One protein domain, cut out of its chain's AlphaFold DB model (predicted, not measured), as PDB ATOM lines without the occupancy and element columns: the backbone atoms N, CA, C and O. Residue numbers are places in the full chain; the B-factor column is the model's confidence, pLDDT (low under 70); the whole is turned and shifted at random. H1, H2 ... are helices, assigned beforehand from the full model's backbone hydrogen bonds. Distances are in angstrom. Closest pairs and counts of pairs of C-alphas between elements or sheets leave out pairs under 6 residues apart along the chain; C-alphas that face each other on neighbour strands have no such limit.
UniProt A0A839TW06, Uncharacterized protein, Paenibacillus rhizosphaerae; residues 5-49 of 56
ATOM      1  N   ARG A   5     -26.167 -15.467 -45.670       84.56
ATOM      2  CA  ARG A   5     -26.562 -15.316 -44.272       84.56
ATOM      3  C   ARG A   5     -28.017 -14.896 -44.125       84.56
ATOM      4  O   ARG A   5     -28.751 -15.520 -43.363       84.56
ATOM      5  N   GLU A   6     -28.448 -13.889 -44.884       87.88
ATOM      6  CA  GLU A   6     -29.840 -13.432 -44.849       87.88
ATOM      7  C   GLU A   6     -30.813 -14.544 -45.252       87.88
ATOM      8  O   GLU A   6     -31.870 -14.680 -44.642       87.88
ATOM      9  N   LEU A   7     -30.429 -15.397 -46.209       87.31
ATOM     10  CA  LEU A   7     -31.245 -16.545 -46.616       87.31
ATOM     11  C   LEU A   7     -31.407 -17.570 -45.486       87.31
ATOM     12  O   LEU A   7     -32.476 -18.164 -45.350       87.31
ATOM     13  N   TYR A   8     -30.370 -17.790 -44.670       88.88
ATOM     14  CA  TYR A   8     -30.464 -18.687 -43.517       88.88
ATOM     15  C   TYR A   8     -31.332 -18.097 -42.406       88.88
ATOM     16  O   TYR A   8     -32.197 -18.799 -41.888       88.88
ATOM     17  N   ILE A   9     -31.138 -16.816 -42.077       91.25
ATOM     18  CA  ILE A   9     -31.940 -16.110 -41.067       91.25
ATOM     19  C   ILE A   9     -33.413 -16.122 -41.469       91.25
ATOM     20  O   ILE A   9     -34.263 -16.492 -40.664       91.25
ATOM     21  N   GLN A  10     -33.713 -15.780 -42.721       90.12
ATOM     22  CA  GLN A  10     -35.083 -15.755 -43.212       90.12
ATOM     23  C   GLN A  10     -35.723 -17.145 -43.185       90.12
ATOM     24  O   GLN A  10     -36.806 -17.290 -42.640       90.12
ATOM     25  N   GLY A  11     -35.016 -18.188 -43.632       89.62
ATOM     26  CA  GLY A  11     -35.540 -19.553 -43.550       89.62
ATOM     27  C   GLY A  11     -35.803 -20.032 -42.115       89.62
ATOM     28  O   GLY A  11     -36.716 -20.818 -41.895       89.62
ATOM     29  N   ILE A  12     -35.028 -19.570 -41.128       91.50
ATOM     30  CA  ILE A  12     -35.291 -19.860 -39.709       91.50
ATOM     31  C   ILE A  12     -36.537 -19.115 -39.227       91.50
ATOM     32  O   ILE A  12     -37.357 -19.718 -38.538       91.50
ATOM     33  N   LEU A  13     -36.677 -17.835 -39.584       92.56
ATOM     34  CA  LEU A  13     -37.831 -17.013 -39.215       92.56
ATOM     35  C   LEU A  13     -39.129 -17.536 -39.836       92.56
ATOM     36  O   LEU A  13     -40.129 -17.597 -39.134       92.56
ATOM     37  N   ASP A  14     -39.099 -17.989 -41.088       90.31
ATOM     38  CA  ASP A  14     -40.269 -18.561 -41.762       90.31
ATOM     39  C   ASP A  14     -40.758 -19.826 -41.026       90.31
ATOM     40  O   ASP A  14     -41.937 -19.953 -40.699       90.31
ATOM     41  N   ILE A  15     -39.838 -20.737 -40.670       89.44
ATOM     42  CA  ILE A  15     -40.170 -21.941 -39.883       89.44
ATOM     43  C   ILE A  15     -40.638 -21.550 -38.473       89.44
ATOM     44  O   ILE A  15     -41.511 -22.196 -37.889       89.44
ATOM     45  N   ALA A  16     -40.049 -20.504 -37.894       90.12
ATOM     46  CA  ALA A  16     -40.447 -20.008 -36.589       90.12
ATOM     47  C   ALA A  16     -41.876 -19.456 -36.609       90.12
ATOM     48  O   ALA A  16     -42.671 -19.827 -35.752       90.12
ATOM     49  N   GLU A  17     -42.226 -18.647 -37.604       90.12
ATOM     50  CA  GLU A  17     -43.567 -18.095 -37.781       90.12
ATOM     51  C   GLU A  17     -44.602 -19.205 -38.010       90.12
ATOM     52  O   GLU A  17     -45.627 -19.239 -37.328       90.12
ATOM     53  N   GLU A  18     -44.302 -20.170 -38.887       88.88
ATOM     54  CA  GLU A  18     -45.204 -21.285 -39.208       88.88
ATOM     55  C   GLU A  18     -45.534 -22.154 -37.983       88.88
ATOM     56  O   GLU A  18     -46.665 -22.621 -37.817       88.88
ATOM     57  N   HIS A  19     -44.561 -22.351 -37.090       86.88
ATOM     58  CA  HIS A  19     -44.702 -23.216 -35.917       86.88
ATOM     59  C   HIS A  19     -44.849 -22.458 -34.588       86.88
ATOM     60  O   HIS A  19     -44.859 -23.094 -33.530       86.88
ATOM     61  N   GLY A  20     -44.979 -21.128 -34.623       88.88
ATOM     62  CA  GLY A  20     -45.132 -20.279 -33.437       88.88
ATOM     63  C   GLY A  20     -43.924 -20.293 -32.492       88.88
ATOM     64  O   GLY A  20     -44.095 -20.294 -31.272       88.88
ATOM     65  N   LEU A  21     -42.708 -20.370 -33.034       88.44
ATOM     66  CA  LEU A  21     -41.454 -20.314 -32.284       88.44
ATOM     67  C   LEU A  21     -41.004 -18.863 -32.103       88.44
ATOM     68  O   LEU A  21     -41.091 -18.051 -33.019       88.44
ATOM     69  N   ASP A  22     -40.459 -18.561 -30.930       88.31
ATOM     70  CA  ASP A  22     -39.963 -17.229 -30.587       88.31
ATOM     71  C   ASP A  22     -38.500 -17.065 -31.027       88.31
ATOM     72  O   ASP A  22     -37.572 -17.123 -30.218       88.31
ATOM     73  N   TYR A  23     -38.291 -16.957 -32.342       90.06
ATOM     74  CA  TYR A  23     -37.014 -16.538 -32.914       90.06
ATOM     75  C   TYR A  23     -37.153 -15.138 -33.491       90.06
ATOM     76  O   TYR A  23     -38.026 -14.868 -34.313       90.06
ATOM     77  N   THR A  24     -36.246 -14.255 -33.094       89.62
ATOM     78  CA  THR A  24     -36.175 -12.888 -33.606       89.62
ATOM     79  C   THR A  24     -34.920 -12.692 -34.437       89.62
ATOM     80  O   THR A  24     -33.894 -13.344 -34.232       89.62
ATOM     81  N   ARG A  25     -34.969 -11.734 -35.367       89.12
ATOM     82  CA  ARG A  25     -33.793 -11.379 -36.162       89.12
ATOM     83  C   ARG A  25     -32.620 -10.953 -35.279       89.12
ATOM     84  O   ARG A  25     -31.502 -11.348 -35.562       89.12
ATOM     85  N   GLU A  26     -32.872 -10.237 -34.188       90.62
ATOM     86  CA  GLU A  26     -31.840  -9.779 -33.244       90.62
ATOM     87  C   GLU A  26     -31.086 -10.930 -32.562       90.62
ATOM     88  O   GLU A  26     -29.916 -10.777 -32.221       90.62
ATOM     89  N   GLN A  27     -31.724 -12.091 -32.391       90.50
ATOM     90  CA  GLN A  27     -31.072 -13.291 -31.861       90.50
ATOM     91  C   GLN A  27     -30.241 -14.022 -32.920       90.50
ATOM     92  O   GLN A  27     -29.225 -14.623 -32.581       90.50
ATOM     93  N   LEU A  28     -30.659 -13.975 -34.188       91.44
ATOM     94  CA  LEU A  28     -30.027 -14.696 -35.298       91.44
ATOM     95  C   LEU A  28     -28.893 -13.894 -35.959       91.44
ATOM     96  O   LEU A  28     -27.895 -14.461 -36.398       91.44
ATOM     97  N   ASP A  29     -29.018 -12.569 -36.007       90.94
ATOM     98  CA  ASP A  29     -28.056 -11.654 -36.623       90.94
ATOM     99  C   ASP A  29     -26.644 -11.669 -36.004       90.94
ATOM    100  O   ASP A  29     -25.699 -11.449 -36.755       90.94
ATOM    101  N   PRO A  30     -26.419 -11.976 -34.708       93.00
ATOM    102  CA  PRO A  30     -25.067 -12.168 -34.176       93.00
ATOM    103  C   PRO A  30     -24.524 -13.600 -34.339       93.00
ATOM    104  O   PRO A  30     -23.329 -13.809 -34.138       93.00
ATOM    105  N   MET A  31     -25.349 -14.592 -34.702       91.75
ATOM    106  CA  MET A  31     -24.920 -15.999 -34.764       91.75
ATOM    107  C   MET A  31     -23.988 -16.253 -35.950       91.75
ATOM    108  O   MET A  31     -24.266 -15.781 -37.051       91.75
ATOM    109  N   PRO A  32     -22.895 -17.009 -35.812       91.81
ATOM    110  CA  PRO A  32     -22.053 -17.334 -36.956       91.81
ATOM    111  C   PRO A  32     -22.819 -18.200 -37.981       91.81
ATOM    112  O   PRO A  32     -23.847 -18.810 -37.681       91.81
ATOM    113  N   GLU A  33     -22.381 -18.176 -39.244       88.75
ATOM    114  CA  GLU A  33     -23.121 -18.793 -40.361       88.75
ATOM    115  C   GLU A  33     -23.334 -20.305 -40.178       88.75
ATOM    116  O   GLU A  33     -24.405 -20.826 -40.482       88.75
ATOM    117  N   ASP A  34     -22.349 -21.006 -39.628       90.19
ATOM    118  CA  ASP A  34     -22.413 -22.430 -39.306       90.19
ATOM    119  C   ASP A  34     -23.485 -22.751 -38.256       90.19
ATOM    120  O   ASP A  34     -24.219 -23.734 -38.404       90.19
ATOM    121  N   GLU A  35     -23.649 -21.899 -37.242       92.25
ATOM    122  CA  GLU A  35     -24.716 -22.051 -36.251       92.25
ATOM    123  C   GLU A  35     -26.102 -21.784 -36.849       92.25
ATOM    124  O   GLU A  35     -27.053 -22.498 -36.524       92.25
ATOM    125  N   LEU A  36     -26.227 -20.816 -37.764       91.69
ATOM    126  CA  LEU A  36     -27.474 -20.574 -38.498       91.69
ATOM    127  C   LEU A  36     -27.855 -21.787 -39.355       91.69
ATOM    128  O   LEU A  36     -29.008 -22.224 -39.341       91.69
ATOM    129  N   ILE A  37     -26.890 -22.382 -40.058       90.12
ATOM    130  CA  ILE A  37     -27.114 -23.597 -40.852       90.12
ATOM    131  C   ILE A  37     -27.580 -24.746 -39.949       90.12
ATOM    132  O   ILE A  37     -28.597 -25.379 -40.240       90.12
ATOM    133  N   ALA A  38     -26.886 -24.985 -38.833       92.12
ATOM    134  CA  ALA A  38     -27.229 -26.051 -37.897       92.12
ATOM    135  C   ALA A  38     -28.612 -25.845 -37.255       92.12
ATOM    136  O   ALA A  38     -29.387 -26.799 -37.129       92.12
ATOM    137  N   LEU A  39     -28.946 -24.608 -36.870       91.31
ATOM    138  CA  LEU A  39     -30.245 -24.264 -36.299       91.31
ATOM    139  C   LEU A  39     -31.360 -24.496 -37.313       91.31
ATOM    140  O   LEU A  39     -32.327 -25.194 -37.005       91.31
ATOM    141  N   ARG A  40     -31.202 -23.981 -38.535       88.81
ATOM    142  CA  ARG A  40     -32.152 -24.209 -39.621       88.81
ATOM    143  C   ARG A  40     -32.359 -25.701 -39.845       88.81
ATOM    144  O   ARG A  40     -33.493 -26.159 -39.813       88.81
ATOM    145  N   ASP A  41     -31.295 -26.477 -40.025       88.00
ATOM    146  CA  ASP A  41     -31.407 -27.907 -40.318       88.00
ATOM    147  C   ASP A  41     -32.088 -28.672 -39.173       88.00
ATOM    148  O   ASP A  41     -32.925 -29.541 -39.420       88.00
ATOM    149  N   ARG A  42     -31.828 -28.292 -37.916       88.50
ATOM    150  CA  ARG A  42     -32.529 -28.840 -36.748       88.50
ATOM    151  C   ARG A  42     -34.018 -28.501 -36.751       88.50
ATOM    152  O   ARG A  42     -34.831 -29.368 -36.432       88.50
ATOM    153  N   LEU A  43     -34.377 -27.262 -37.086       88.31
ATOM    154  CA  LEU A  43     -35.771 -26.833 -37.193       88.31
ATOM    155  C   LEU A  43     -36.477 -27.578 -38.330       88.31
ATOM    156  O   LEU A  43     -37.522 -28.179 -38.098       88.31
ATOM    157  N   ARG A  44     -35.856 -27.673 -39.507       85.00
ATOM    158  CA  ARG A  44     -36.372 -28.455 -40.640       85.00
ATOM    159  C   ARG A  44     -36.571 -29.925 -40.272       85.00
ATOM    160  O   ARG A  44     -37.639 -30.477 -40.489       85.00
ATOM    161  N   MET A  45     -35.597 -30.568 -39.628       84.81
ATOM    162  CA  MET A  45     -35.749 -31.958 -39.173       84.81
ATOM    163  C   MET A  45     -36.858 -32.130 -38.132       84.81
ATOM    164  O   MET A  45     -37.503 -33.173 -38.085       84.81
ATOM    165  N   LYS A  46     -37.072 -31.145 -37.260       84.81
ATOM    166  CA  LYS A  46     -38.070 -31.247 -36.191       84.81
ATOM    167  C   LYS A  46     -39.488 -30.972 -36.690       84.81
ATOM    168  O   LYS A  46     -40.416 -31.621 -36.215       84.81
ATOM    169  N   TYR A  47     -39.639 -30.036 -37.621       80.69
ATOM    170  CA  TYR A  47     -40.932 -29.484 -38.014       80.69
ATOM    171  C   TYR A  47     -41.337 -29.824 -39.459       80.69
ATOM    172  O   TYR A  47     -42.501 -30.120 -39.701       80.69
ATOM    173  N   GLU A  48     -40.391 -29.936 -40.398       67.62
ATOM    174  CA  GLU A  48     -40.650 -30.347 -41.792       67.62
ATOM    175  C   GLU A  48     -40.531 -31.871 -42.026       67.62
ATOM    176  O   GLU A  48     -40.519 -32.337 -43.170       67.62
ATOM    177  N   ASN A  49     -40.484 -32.696 -40.971       57.84
ATOM    178  CA  ASN A  49     -40.303 -34.160 -41.054       57.84
ATOM    179  C   ASN A  49     -41.462 -34.927 -41.752       57.84
ATOM    180  O   ASN A  49     -41.547 -36.149 -41.673       57.84
TER     181      ASN A  49
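Overview. This is residues 5 to 49 of the 56 residues of an uncharacterized protein of Paenibacillus rhizosphaerae (UniProt A0A839TW06). Two long helices, H1 and H3, lie side by side and run the same way. Between them the chain folds back through residues 20 to 32, which include the short helix H2. The printed part has 45 residues with three named helices, H1, H2 and H3 in that order, no named strand, and is all helix. It is compact, with a radius of gyration of the C-alphas of 9.5 A, and spans 26 by 17 by 14 A.

Arrangement. H1, residues 5 to 19, touches H3, residues 33 to 47, at a shallow tilt of 24 degrees; their closest C-alphas, Ile 12 and Arg 40, are 5.4 A apart. With residues 9 to 13 alone, H1 only just touches H2, residues 25 to 28, with 3 pairs of C-alphas within 8 A, the closest Ile 9 and Leu 28 at 6.2 A. H2 and H3 are close but not clearly touching; their closest C-alphas, Leu 28 and Leu 36, are 7.2 A apart. In H1 and H3 every O i to N i+4 pair is within hydrogen-bond range; H2 is too short for such a pair.

Along the chain. H1 begins at C-alpha 5 (-26.562, -15.316, -44.272) and is 21.5 A long; H2 is 5.1 A. H3, 20.9 A, ends at C-alpha 47 (-40.932, -29.484, -38.014).

Size, cuts and confidence. The C-alphas farthest apart, Pro 30 and Asn 49, are 27.6 A apart. The printed part has no cut, and both links are tight. Residues 48 to 49 have pLDDT under 70.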